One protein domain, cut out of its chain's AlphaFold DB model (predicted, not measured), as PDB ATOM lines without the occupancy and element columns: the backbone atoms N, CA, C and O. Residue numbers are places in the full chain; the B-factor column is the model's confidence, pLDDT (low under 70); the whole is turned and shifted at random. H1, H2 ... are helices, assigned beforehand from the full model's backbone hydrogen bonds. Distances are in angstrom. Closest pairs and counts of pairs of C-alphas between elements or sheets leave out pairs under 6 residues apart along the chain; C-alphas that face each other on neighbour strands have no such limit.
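AT A GLANCE: This is residues 2 to 42 and 88 to 145 of the 246 residues of an uncharacterized protein of Capitella teleta (UniProt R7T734). Two long helices, H4 and H2, pack side by side, with short H1 on H4; residues 119 to 145, of which 119 to 127 belong to H4 and 134 to 142 to H5, stick out. The 99 printed residues include five named helices, H1 to H5 in chain order, and no named strand. The all-helix whole is loose, radius of gyration of the C-alphas 18.0 A, spanning 59 by 35 by 21 A.

HOW THE PARTS SIT: H4, residues 96 to 127, touches H2, residues 16 to 39, opposite ways at a shallow tilt of 33 degrees, only just short of steep; their closest C-alphas, Gly 110 and Gly 22, are 4.5 A apart. With residues 102 to 110 alone, H4 touches H1, residues 2 to 10; the closest C-alphas, Val 103 and Gly 3, are 4.5 A apart. H1 and H2 form a hairpin and only just touch, with 3 pairs of C-alphas within 8 A, the closest Ile 4 and Ala 19 at 6.3 A. H3, residues 88 to 91, is close to but not clearly touching H2. H5, residues 134 to 142, is apart from H4. O i to N i+4 pairs are within hydrogen-bond range throughout H1, 18 of 20 in H2, 27 of 28 in H4 and 3 of 5 in H5.

IN THESE COORDINATES: H4 measures 47.3 A and H2 35.4 A, first to last C-alpha. C-alpha 2 is at (160.329, 280.911, 255.128), C-alpha 142 at (149.377, 264.211, 241.885).

THE WHOLE: Residues 43 to 87 are not printed, a 10.5 A gap between C-alphas. Residues 40 to 42, 88 to 93 and 123 to 145 have pLDDT under 70.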
ATOM      1  N   VAL A   2     161.369 280.520 254.142       89.81
ATOM      2  CA  VAL A   2     160.329 280.911 255.128       89.81
ATOM      3  C   VAL A   2     159.295 281.906 254.572       89.81
ATOM      4  O   VAL A   2     158.102 281.741 254.800       89.81
ATOM      5  N   GLY A   3     159.723 282.881 253.760       88.00
ATOM      6  CA  GLY A   3     158.814 283.843 253.125       88.00
ATOM      7  C   GLY A   3     157.746 283.220 252.218       88.00
ATOM      8  O   GLY A   3     156.612 283.685 252.237       88.00
ATOM      9  N   ILE A   4     158.054 282.144 251.479       90.62
ATOM     10  CA  ILE A   4     157.066 281.488 250.604       90.62
ATOM     11  C   ILE A   4     156.044 280.688 251.419       90.62
ATOM     12  O   ILE A   4     154.857 280.701 251.103       90.62
ATOM     13  N   PHE A   5     156.493 280.051 252.506       90.94
ATOM     14  CA  PHE A   5     155.621 279.328 253.432       90.94
ATOM     15  C   PHE A   5     154.659 280.285 254.139       90.94
ATOM     16  O   PHE A   5     153.463 280.014 254.202       90.94
ATOM     17  N   LEU A   6     155.160 281.433 254.605       91.31
ATOM     18  CA  LEU A   6     154.324 282.483 255.191       91.31
ATOM     19  C   LEU A   6     153.330 283.042 254.174       91.31
ATOM     20  O   LEU A   6     152.159 283.211 254.499       91.31
ATOM     21  N   LEU A   7     153.763 283.285 252.937       89.00
ATOM     22  CA  LEU A   7     152.892 283.802 251.886       89.00
ATOM     23  C   LEU A   7     151.762 282.817 251.530       89.00
ATOM     24  O   LEU A   7     150.623 283.244 251.336       89.00
ATOM     25  N   GLY A   8     152.058 281.513 251.483       88.25
ATOM     26  CA  GLY A   8     151.066 280.459 251.247       88.25
ATOM     27  C   GLY A   8     150.146 280.192 252.444       88.25
ATOM     28  O   GLY A   8     148.970 279.892 252.254       88.25
ATOM     29  N   GLY A   9     150.654 280.335 253.671       86.12
ATOM     30  CA  GLY A   9     149.874 280.142 254.897       86.12
ATOM     31  C   GLY A   9     148.959 281.322 255.242       86.12
ATOM     32  O   GLY A   9     147.830 281.111 255.677       86.12
ATOM     33  N   LEU A  10     149.421 282.560 255.037       86.25
ATOM     34  CA  LEU A  10     148.690 283.772 255.428       86.25
ATOM     35  C   LEU A  10     147.652 284.211 254.390       86.25
ATOM     36  O   LEU A  10     146.628 284.787 254.755       86.25
ATOM     37  N   PHE A  11     147.887 283.946 253.103       81.94
ATOM     38  CA  PHE A  11     147.061 284.487 252.026       81.94
ATOM     39  C   PHE A  11     146.548 283.384 251.099       81.94
ATOM     40  O   PHE A  11     147.255 282.895 250.221       81.94
ATOM     41  N   ARG A  12     145.252 283.069 251.219       75.56
ATOM     42  CA  ARG A  12     144.551 282.135 250.311       75.56
ATOM     43  C   ARG A  12     144.415 282.657 248.873       75.56
ATOM     44  O   ARG A  12     144.008 281.907 247.996       75.56
ATOM     45  N   PHE A  13     144.738 283.928 248.636       73.19
ATOM     46  CA  PHE A  13     144.658 284.593 247.330       73.19
ATOM     47  C   PHE A  13     145.999 284.650 246.585       73.19
ATOM     48  O   PHE A  13     146.078 285.236 245.501       73.19
ATOM     49  N   THR A  14     147.060 284.085 247.166       77.19
ATOM     50  CA  THR A  14     148.387 284.070 246.551       77.19
ATOM     51  C   THR A  14     148.419 283.070 245.403       77.19
ATOM     52  O   THR A  14     148.230 281.872 245.597       77.19
ATOM     53  N   ASN A  15     148.723 283.562 244.204       86.81
ATOM     54  CA  ASN A  15     148.940 282.710 243.042       86.81
ATOM     55  C   ASN A  15     150.334 282.080 243.079       86.81
ATOM     56  O   ASN A  15     151.303 282.716 243.498       86.81
ATOM     57  N   TYR A  16     150.463 280.871 242.528       84.44
ATOM     58  CA  TYR A  16     151.759 280.196 242.376       84.44
ATOM     59  C   TYR A  16     152.760 281.033 241.556       84.44
ATOM     60  O   TYR A  16     153.945 281.066 241.872       84.44
ATOM     61  N   ILE A  17     152.270 281.785 240.559       87.25
ATOM     62  CA  ILE A  17     153.075 282.711 239.746       87.25
ATOM     63  C   ILE A  17     153.687 283.805 240.628       87.25
ATOM     64  O   ILE A  17     154.886 284.062 240.558       87.25
ATOM     65  N   GLY A  18     152.883 284.409 241.509       87.56
ATOM     66  CA  GLY A  18     153.357 285.431 242.441       87.56
ATOM     67  C   GLY A  18     154.371 284.882 243.441       87.56
ATOM     68  O   GLY A  18     155.354 285.554 243.744       87.56
ATOM     69  N   ALA A  19     154.185 283.640 243.893       89.88
ATOM     70  CA  ALA A  19     155.118 282.972 244.793       89.88
ATOM     71  C   ALA A  19     156.493 282.736 244.134       89.88
ATOM     72  O   ALA A  19     157.519 283.079 244.723       89.88
ATOM     73  N   ILE A  20     156.525 282.224 242.898       90.31
ATOM     74  CA  ILE A  20     157.775 281.990 242.153       90.31
ATOM     75  C   ILE A  20     158.479 283.317 241.848       90.31
ATOM     76  O   ILE A  20     159.670 283.465 242.133       90.31
ATOM     77  N   CYS A  21     157.746 284.310 241.333       91.56
ATOM     78  CA  CYS A  21     158.310 285.631 241.053       91.56
ATOM     79  C   CYS A  21     158.874 286.290 242.319       91.56
ATOM     80  O   CYS A  21     159.970 286.849 242.277       91.56
ATOM     81  N   GLY A  22     158.175 286.186 243.453       91.06
ATOM     82  CA  GLY A  22     158.636 286.755 244.718       91.06
ATOM     83  C   GLY A  22     159.935 286.124 245.226       91.06
ATOM     84  O   GLY A  22     160.818 286.833 245.721       91.06
ATOM     85  N   VAL A  23     160.104 284.807 245.058       92.50
ATOM     86  CA  VAL A  23     161.361 284.122 245.403       92.50
ATOM     87  C   VAL A  23     162.509 284.627 244.538       92.50
ATOM     88  O   VAL A  23     163.542 285.002 245.086       92.50
ATOM     89  N   ILE A  24     162.318 284.700 243.220       93.94
ATOM     90  CA  ILE A  24     163.367 285.145 242.292       93.94
ATOM     91  C   ILE A  24     163.801 286.578 242.621       93.94
ATOM     92  O   ILE A  24     164.988 286.829 242.808       93.94
ATOM     93  N   VAL A  25     162.846 287.500 242.779       93.56
ATOM     94  CA  VAL A  25     163.133 288.913 243.076       93.56
ATOM     95  C   VAL A  25     163.888 289.064 244.399       93.56
ATOM     96  O   VAL A  25     164.915 289.738 244.450       93.56
ATOM     97  N   SER A  26     163.416 288.411 245.464       92.56
ATOM     98  CA  SER A  26     164.082 288.483 246.772       92.56
ATOM     99  C   SER A  26     165.484 287.863 246.760       92.56
ATOM    100  O   SER A  26     166.397 288.420 247.372       92.56
ATOM    101  N   PHE A  27     165.688 286.768 246.019       91.31
ATOM    102  CA  PHE A  27     167.004 286.155 245.846       91.31
ATOM    103  C   PHE A  27     167.969 287.095 245.118       91.31
ATOM    104  O   PHE A  27     169.105 287.260 245.557       91.31
ATOM    105  N   THR A  28     167.513 287.765 244.056       93.75
ATOM    106  CA  THR A  28     168.338 288.738 243.330       93.75
ATOM    107  C   THR A  28     168.716 289.928 244.209       93.75
ATOM    108  O   THR A  28     169.885 290.301 244.231       93.75
ATOM    109  N   ILE A  29     167.773 290.503 244.962       89.81
ATOM    110  CA  ILE A  29     168.037 291.672 245.820       89.81
ATOM    111  C   ILE A  29     169.044 291.323 246.917       89.81
ATOM    112  O   ILE A  29     170.070 291.990 247.046       89.81
ATOM    113  N   VAL A  30     168.787 290.256 247.679       90.12
ATOM    114  CA  VAL A  30     169.689 289.839 248.762       90.12
ATOM    115  C   VAL A  30     171.038 289.400 248.194       90.12
ATOM    116  O   VAL A  30     172.070 289.760 248.748       90.12
ATOM    117  N   GLY A  31     171.053 288.693 247.060       88.88
ATOM    118  CA  GLY A  31     172.285 288.303 246.374       88.88
ATOM    119  C   GLY A  31     173.135 289.505 245.964       88.88
ATOM    120  O   GLY A  31     174.336 289.519 246.226       88.88
ATOM    121  N   CYS A  32     172.519 290.546 245.401       88.50
ATOM    122  CA  CYS A  32     173.227 291.771 245.027       88.50
ATOM    123  C   CYS A  32     173.819 292.487 246.248       88.50
ATOM    124  O   CYS A  32     174.963 292.932 246.197       88.50
ATOM    125  N   ILE A  33     173.071 292.574 247.351       85.94
ATOM    126  CA  ILE A  33     173.547 293.236 248.573       85.94
ATOM    127  C   ILE A  33     174.691 292.439 249.213       85.94
ATOM    128  O   ILE A  33     175.710 293.023 249.579       85.94
ATOM    129  N   SER A  34     174.570 291.111 249.279       85.38
ATOM    130  CA  SER A  34     175.615 290.227 249.808       85.38
ATOM    131  C   SER A  34     176.918 290.338 249.018       85.38
ATOM    132  O   SER A  34     177.987 290.436 249.614       85.38
ATOM    133  N   VAL A  35     176.845 290.382 247.681       86.50
ATOM    134  CA  VAL A  35     178.029 290.603 246.832       86.50
ATOM    135  C   VAL A  35     178.588 292.015 247.038       86.50
ATOM    136  O   VAL A  35     179.801 292.179 247.157       86.50
ATOM    137  N   GLY A  36     177.727 293.028 247.158       80.06
ATOM    138  CA  GLY A  36     178.142 294.404 247.452       80.06
ATOM    139  C   GLY A  36     178.880 294.538 248.788       80.06
ATOM    140  O   GLY A  36     179.876 295.254 248.868       80.06
ATOM    141  N   SER A  37     178.471 293.787 249.813       75.12
ATOM    142  CA  SER A  37     179.132 293.787 251.124       75.12
ATOM    143  C   SER A  37     180.586 293.300 251.076       75.12
ATOM    144  O   SER A  37     181.358 293.645 251.968       75.12
ATOM    145  N   LEU A  38     180.971 292.519 250.059       76.69
ATOM    146  CA  LEU A  38     182.352 292.062 249.862       76.69
ATOM    147  C   LEU A  38     183.233 293.117 249.181       76.69
ATOM    148  O   LEU A  38     184.454 293.052 249.275       76.69
ATOM    149  N   THR A  39     182.623 294.076 248.479       75.50
ATOM    150  CA  THR A  39     183.356 295.132 247.761       75.50
ATOM    151  C   THR A  39     183.753 296.303 248.655       75.50
ATOM    152  O   THR A  39     184.671 297.047 248.315       75.50
ATOM    153  N   VAL A  40     183.100 296.451 249.812       69.88
ATOM    154  CA  VAL A  40     183.427 297.478 250.802       69.88
ATOM    155  C   VAL A  40     184.403 296.886 251.823       69.88
ATOM    156  O   VAL A  40     184.063 295.887 252.466       69.88
ATOM    157  N   PRO A  41     185.606 297.464 251.999       63.44
ATOM    158  CA  PRO A  41     186.531 297.018 253.032       63.44
ATOM    159  C   PRO A  41     185.873 297.198 254.402       63.44
ATOM    160  O   PRO A  41     185.561 298.311 254.821       63.44
ATOM    161  N   GLN A  42     185.624 296.079 255.080       58.28
ATOM    162  CA  GLN A  42     185.022 296.063 256.406       58.28
ATOM    163  C   GLN A  42     185.969 296.773 257.377       58.28
ATOM    164  O   GLN A  42     187.145 296.419 257.477       58.28
ATOM    165  N   ASP A  88     176.600 303.492 253.095       63.84
ATOM    166  CA  ASP A  88     177.545 303.074 254.133       63.84
ATOM    167  C   ASP A  88     176.811 302.531 255.375       63.84
ATOM    168  O   ASP A  88     177.182 301.508 255.948       63.84
ATOM    169  N   SER A  89     175.661 303.132 255.707       66.31
ATOM    170  CA  SER A  89     174.772 302.648 256.772       66.31
ATOM    171  C   SER A  89     174.122 301.296 256.444       66.31
ATOM    172  O   SER A  89     173.881 300.493 257.344       66.31
ATOM    173  N   ILE A  90     173.831 301.022 255.166       64.94
ATOM    174  CA  ILE A  90     173.253 299.743 254.721       64.94
ATOM    175  C   ILE A  90     174.306 298.627 254.760       64.94
ATOM    176  O   ILE A  90     173.964 297.492 255.084       64.94
ATOM    177  N   TYR A  91     175.580 298.934 254.495       64.44
ATOM    178  CA  TYR A  91     176.671 297.955 254.577       64.44
ATOM    179  C   TYR A  91     177.144 297.675 256.010       64.44
ATOM    180  O   TYR A  91     177.642 296.583 256.274       64.44
ATOM    181  N   GLN A  92     176.939 298.605 256.949       67.12
ATOM    182  CA  GLN A  92     177.162 298.373 258.385       67.12
ATOM    183  C   GLN A  92     176.056 297.535 259.049       67.12
ATOM    184  O   GLN A  92     176.148 297.191 260.231       67.12
ATOM    185  N   LEU A  93     174.993 297.205 258.314       67.50
ATOM    186  CA  LEU A  93     173.873 296.451 258.843       67.50
ATOM    187  C   LEU A  93     174.300 295.008 259.152       67.50
ATOM    188  O   LEU A  93     174.846 294.295 258.309       67.50
ATOM    189  N   SER A  94     174.042 294.561 260.381       76.88
ATOM    190  CA  SER A  94     174.438 293.225 260.828       76.88
ATOM    191  C   SER A  94     173.814 292.127 259.959       76.88
ATOM    192  O   SER A  94     172.657 292.229 259.544       76.88
ATOM    193  N   PHE A  95     174.545 291.022 259.775       75.75
ATOM    194  CA  PHE A  95     174.154 289.889 258.923       75.75
ATOM    195  C   PHE A  95     172.730 289.350 259.182       75.75
ATOM    196  O   PHE A  95     172.072 288.832 258.280       75.75
ATOM    197  N   HIS A  96     172.211 289.523 260.400       81.00
ATOM    198  CA  HIS A  96     170.865 289.103 260.783       81.00
ATOM    199  C   HIS A  96     169.741 289.789 259.977       81.00
ATOM    200  O   HIS A  96     168.708 289.174 259.703       81.00
ATOM    201  N   TYR A  97     169.937 291.036 259.538       85.94
ATOM    202  CA  TYR A  97     168.911 291.786 258.806       85.94
ATOM    203  C   TYR A  97     168.725 291.309 257.364       85.94
ATOM    204  O   TYR A  97     167.634 291.470 256.815       85.94
ATOM    205  N   TYR A  98     169.722 290.651 256.763       86.44
ATOM    206  CA  TYR A  98     169.596 290.108 255.405       86.44
ATOM    207  C   TYR A  98     168.489 289.054 255.300       86.44
ATOM    208  O   TYR A  98     167.756 289.019 254.309       86.44
ATOM    209  N   GLY A  99     168.302 288.243 256.345       89.38
ATOM    210  CA  GLY A  99     167.208 287.271 256.404       89.38
ATOM    211  C   GLY A  99     165.831 287.942 256.428       89.38
ATOM    212  O   GLY A  99     164.937 287.559 255.670       89.38
ATOM    213  N   ILE A 100     165.673 288.982 257.253       91.44
ATOM    214  CA  ILE A 100     164.417 289.734 257.388       91.44
ATOM    215  C   ILE A 100     164.099 290.488 256.091       91.44
ATOM    216  O   ILE A 100     162.957 290.460 255.625       91.44
ATOM    217  N   LEU A 101     165.104 291.107 255.465       90.62
ATOM    218  CA  LEU A 101     164.963 291.780 254.170       90.62
ATOM    219  C   LEU A 101     164.535 290.808 253.070       90.62
ATOM    220  O   LEU A 101     163.624 291.114 252.303       90.62
ATOM    221  N   GLY A 102     165.117 289.608 253.035       91.88
ATOM    222  CA  GLY A 102     164.694 288.561 252.109       91.88
ATOM    223  C   GLY A 102     163.221 288.192 252.292       91.88
ATOM    224  O   GLY A 102     162.452 288.248 251.337       91.88
ATOM    225  N   VAL A 103     162.803 287.879 253.525       93.75
ATOM    226  CA  VAL A 103     161.419 287.465 253.827       93.75
ATOM    227  C   VAL A 103     160.409 288.573 253.523       93.75
ATOM    228  O   VAL A 103     159.410 288.321 252.848       93.75
ATOM    229  N   THR A 104     160.668 289.798 253.982       93.75
ATOM    230  CA  THR A 104     159.782 290.949 253.743       93.75
ATOM    231  C   THR A 104     159.677 291.268 252.254       93.75
ATOM    232  O   THR A 104     158.566 291.435 251.747       93.75
ATOM    233  N   SER A 105     160.797 291.248 251.525       93.06
ATOM    234  CA  SER A 105     160.810 291.442 250.075       93.06
ATOM    235  C   SER A 105     160.039 290.350 249.333       93.06
ATOM    236  O   SER A 105     159.322 290.678 248.385       93.06
ATOM    237  N   THR A 106     160.151 289.073 249.728       94.44
ATOM    238  CA  THR A 106     159.367 287.978 249.122       94.44
ATOM    239  C   THR A 106     157.869 288.212 249.325       94.44
ATOM    240  O   THR A 106     157.097 288.048 248.384       94.44
ATOM    241  N   ILE A 107     157.452 288.619 250.531       93.75
ATOM    242  CA  ILE A 107     156.034 288.844 250.851       93.75
ATOM    243  C   ILE A 107     155.478 290.034 250.058       93.75
ATOM    244  O   ILE A 107     154.447 289.904 249.403       93.75
ATOM    245  N   LEU A 108     156.180 291.171 250.062       93.56
ATOM    246  CA  LEU A 108     155.771 292.382 249.344       93.56
ATOM    247  C   LEU A 108     155.647 292.134 247.838       93.56
ATOM    248  O   LEU A 108     154.589 292.362 247.251       93.56
ATOM    249  N   SER A 109     156.710 291.624 247.214       93.69
ATOM    250  CA  SER A 109     156.704 291.341 245.775       93.69
ATOM    251  C   SER A 109     155.685 290.258 245.404       93.69
ATOM    252  O   SER A 109     154.962 290.415 244.421       93.69
ATOM    253  N   GLY A 110     155.552 289.206 246.218       91.75
ATOM    254  CA  GLY A 110     154.589 288.130 246.004       91.75
ATOM    255  C   GLY A 110     153.133 288.599 246.050       91.75
ATOM    256  O   GLY A 110     152.335 288.179 245.208       91.75
ATOM    257  N   ILE A 111     152.785 289.509 246.968       91.06
ATOM    258  CA  ILE A 111     151.445 290.120 247.044       91.06
ATOM    259  C   ILE A 111     151.196 291.026 245.835       91.06
ATOM    260  O   ILE A 111     150.146 290.913 245.202       91.06
ATOM    261  N   VAL A 112     152.152 291.895 245.488       92.69
ATOM    262  CA  VAL A 112     152.016 292.828 244.355       92.69
ATOM    263  C   VAL A 112     151.812 292.066 243.047       92.69
ATOM    264  O   VAL A 112     150.850 292.332 242.322       92.69
ATOM    265  N   VAL A 113     152.659 291.072 242.768       90.31
ATOM    266  CA  VAL A 113     152.534 290.243 241.563       90.31
ATOM    267  C   VAL A 113     151.234 289.445 241.603       90.31
ATOM    268  O   VAL A 113     150.507 289.445 240.616       90.31
ATOM    269  N   SER A 114     150.862 288.848 242.742       90.19
ATOM    270  CA  SER A 114     149.589 288.120 242.853       90.19
ATOM    271  C   SER A 114     148.379 289.016 242.581       90.19
ATOM    272  O   SER A 114     147.459 288.587 241.889       90.19
ATOM    273  N   ALA A 115     148.377 290.261 243.062       88.38
ATOM    274  CA  ALA A 115     147.296 291.214 242.815       88.38
ATOM    275  C   ALA A 115     147.192 291.599 241.330       88.38
ATOM    276  O   ALA A 115     146.089 291.624 240.773       88.38
ATOM    277  N   ILE A 116     148.330 291.853 240.677       88.12
ATOM    278  CA  ILE A 116     148.388 292.166 239.243       88.12
ATOM    279  C   ILE A 116     147.938 290.955 238.419       88.12
ATOM    280  O   ILE A 116     147.066 291.089 237.560       88.12
ATOM    281  N   THR A 117     148.472 289.768 238.712       86.06
ATOM    282  CA  THR A 117     148.117 288.518 238.033       86.06
ATOM    283  C   THR A 117     146.642 288.183 238.213       86.06
ATOM    284  O   THR A 117     146.004 287.811 237.238       86.06
ATOM    285  N   ASN A 118     146.064 288.369 239.404       83.75
ATOM    286  CA  ASN A 118     144.633 288.147 239.634       83.75
ATOM    287  C   ASN A 118     143.765 289.091 238.790       83.75
ATOM    288  O   ASN A 118     142.822 288.644 238.133       83.75
ATOM    289  N   LYS A 119     144.106 290.387 238.739       82.75
ATOM    290  CA  LYS A 119     143.386 291.349 237.890       82.75
ATOM    291  C   LYS A 119     143.520 291.017 236.406       82.75
ATOM    292  O   LYS A 119     142.526 291.064 235.687       82.75
ATOM    293  N   LEU A 120     144.714 290.655 235.947       81.00
ATOM    294  CA  LEU A 120     144.941 290.310 234.544       81.00
ATOM    295  C   LEU A 120     144.246 288.996 234.165       81.00
ATOM    296  O   LEU A 120     143.543 288.944 233.161       81.00
ATOM    297  N   SER A 121     144.378 287.967 235.002       72.75
ATOM    298  CA  SER A 121     143.747 286.660 234.810       72.75
ATOM    299  C   SER A 121     142.227 286.780 234.754       72.75
ATOM    300  O   SER A 121     141.622 286.167 233.884       72.75
ATOM    301  N   SER A 122     141.608 287.630 235.582       73.31
ATOM    302  CA  SER A 122     140.156 287.850 235.522       73.31
ATOM    303  C   SER A 122     139.682 288.386 234.164       73.31
ATOM    304  O   SER A 122     138.694 287.891 233.633       73.31
ATOM    305  N   ARG A 123     140.430 289.317 233.551       68.75
ATOM    306  CA  ARG A 123     140.100 289.857 232.222       68.75
ATOM    307  C   ARG A 123     140.362 288.858 231.100       68.75
ATOM    308  O   ARG A 123     139.582 288.770 230.160       68.75
ATOM    309  N   VAL A 124     141.450 288.096 231.203       69.44
ATOM    310  CA  VAL A 124     141.778 287.049 230.224       69.44
ATOM    311  C   VAL A 124     140.755 285.913 230.280       69.44
ATOM    312  O   VAL A 124     140.372 285.396 229.238       69.44
ATOM    313  N   ARG A 125     140.269 285.551 231.472       61.38
ATOM    314  CA  ARG A 125     139.293 284.467 231.653       61.38
ATOM    315  C   ARG A 125     137.900 284.830 231.137       61.38
ATOM    316  O   ARG A 125     137.175 283.945 230.706       61.38
ATOM    317  N   GLU A 126     137.551 286.114 231.141       63.66
ATOM    318  CA  GLU A 126     136.325 286.620 230.512       63.66
ATOM    319  C   GLU A 126     136.424 286.621 228.976       63.66
ATOM    320  O   GLU A 126     135.442 286.343 228.296       63.66
ATOM    321  N   ALA A 127     137.618 286.857 228.420       63.28
ATOM    322  CA  ALA A 127     137.859 286.842 226.975       63.28
ATOM    323  C   ALA A 127     138.107 285.438 226.384       63.28
ATOM    324  O   ALA A 127     138.072 285.278 225.166       63.28
ATOM    325  N   ASN A 128     138.393 284.437 227.220       56.91
ATOM    326  CA  ASN A 128     138.878 283.123 226.794       56.91
ATOM    327  C   ASN A 128     138.141 281.996 227.539       56.91
ATOM    328  O   ASN A 128     138.741 281.219 228.282       56.91
ATOM    329  N   SER A 129     136.810 281.948 227.395       60.88
ATOM    330  CA  SER A 129     135.947 280.954 228.055       60.88
ATOM    331  C   SER A 129     136.105 279.525 227.520       60.88
ATOM    332  O   SER A 129     135.568 278.599 228.123       60.88
ATOM    333  N   ASP A 130     136.861 279.325 226.441       60.97
ATOM    334  CA  ASP A 130     137.166 278.015 225.874       60.97
ATOM    335  C   ASP A 130     138.651 277.657 226.095       60.97
ATOM    336  O   ASP A 130     139.501 278.011 225.286       60.97
ATOM    337  N   ILE A 131     138.926 276.841 227.132       57.75
ATOM    338  CA  ILE A 131     140.094 275.920 227.275       57.75
ATOM    339  C   ILE A 131     141.362 276.490 227.987       57.75
ATOM    340  O   ILE A 131     141.930 277.482 227.543       57.75
ATOM    341  N   PRO A 132     141.979 275.781 228.974       58.62
ATOM    342  CA  PRO A 132     141.414 274.936 230.034       58.62
ATOM    343  C   PRO A 132     142.146 275.030 231.412       58.62
ATOM    344  O   PRO A 132     143.372 275.010 231.519       58.62
ATOM    345  N   ASP A 133     141.395 274.859 232.501       56.66
ATOM    346  CA  ASP A 133     141.904 274.547 233.856       56.66
ATOM    347  C   ASP A 133     142.526 273.124 233.992       56.66
ATOM    348  O   ASP A 133     142.804 272.634 235.090       56.66
ATOM    349  N   LYS A 134     142.775 272.414 232.877       53.06
ATOM    350  CA  LYS A 134     143.191 270.994 232.872       53.06
ATOM    351  C   LYS A 134     144.603 270.748 233.400       53.06
ATOM    352  O   LYS A 134     144.868 269.670 233.929       53.06
ATOM    353  N   TYR A 135     145.511 271.706 233.250       56.00
ATOM    354  CA  TYR A 135     146.909 271.517 233.654       56.00
ATOM    355  C   TYR A 135     147.080 271.635 235.174       56.00
ATOM    356  O   TYR A 135     147.915 270.950 235.760       56.00
ATOM    357  N   PHE A 136     146.240 272.451 235.820       53.59
ATOM    358  CA  PHE A 136     146.336 272.742 237.249       53.59
ATOM    359  C   PHE A 136     145.750 271.619 238.112       53.59
ATOM    360  O   PHE A 136     146.400 271.164 239.053       53.59
ATOM    361  N   ILE A 137     144.580 271.088 237.731       56.44
ATOM    362  CA  ILE A 137     143.951 269.955 238.432       56.44
ATOM    363  C   ILE A 137     144.844 268.702 238.373       56.44
ATOM    364  O   ILE A 137     144.889 267.920 239.320       56.44
ATOM    365  N   ARG A 138     145.610 268.519 237.290       53.38
ATOM    366  CA  ARG A 138     146.492 267.353 237.135       53.38
ATOM    367  C   ARG A 138     147.701 267.389 238.077       53.38
ATOM    368  O   ARG A 138     148.083 266.342 238.585       53.38
ATOM    369  N   TRP A 139     148.270 268.568 238.340       49.47
ATOM    370  CA  TRP A 139     149.398 268.715 239.267       49.47
ATOM    371  C   TRP A 139     148.945 268.638 240.729       49.47
ATOM    372  O   TRP A 139     149.554 267.918 241.512       49.47
ATOM    373  N   SER A 140     147.825 269.273 241.098       57.03
ATOM    374  CA  SER A 140     147.306 269.193 242.475       57.03
ATOM    375  C   SER A 140     146.838 267.788 242.860       57.03
ATOM    376  O   SER A 140     147.029 267.364 243.999       57.03
ATOM    377  N   ASN A 141     146.255 267.043 241.916       56.78
ATOM    378  CA  ASN A 141     145.816 265.669 242.162       56.78
ATOM    379  C   ASN A 141     146.987 264.681 242.243       56.78
ATOM    380  O   ASN A 141     146.814 263.621 242.829       56.78
ATOM    381  N   ALA A 142     148.172 265.026 241.726       59.19
ATOM    382  CA  ALA A 142     149.377 264.211 241.885       59.19
ATOM    383  C   ALA A 142     149.939 264.240 243.321       59.19
ATOM    384  O   ALA A 142     150.660 263.326 243.707       59.19
ATOM    385  N   PHE A 143     149.588 265.253 244.127       56.47
ATOM    386  CA  PHE A 143     149.976 265.343 245.544       56.47
ATOM    387  C   PHE A 143     148.915 264.815 246.512       56.47
ATOM    388  O   PHE A 143     149.183 264.702 247.707       56.47
ATOM    389  N   ARG A 144     147.712 264.479 246.029       56.19
ATOM    390  CA  ARG A 144     146.761 263.685 246.810       56.19
ATOM    391  C   ARG A 144     147.102 262.225 246.588       56.19
ATOM    392  O   ARG A 144     146.871 261.701 245.505       56.19
ATOM    393  N   THR A 145     147.606 261.563 247.622       59.59
ATOM    394  CA  THR A 145     147.554 260.104 247.654       59.59
ATOM    395  C   THR A 145     146.091 259.699 247.452       59.59
ATOM    396  O   THR A 145     145.224 260.247 248.149       59.59
TER     397      THR A 145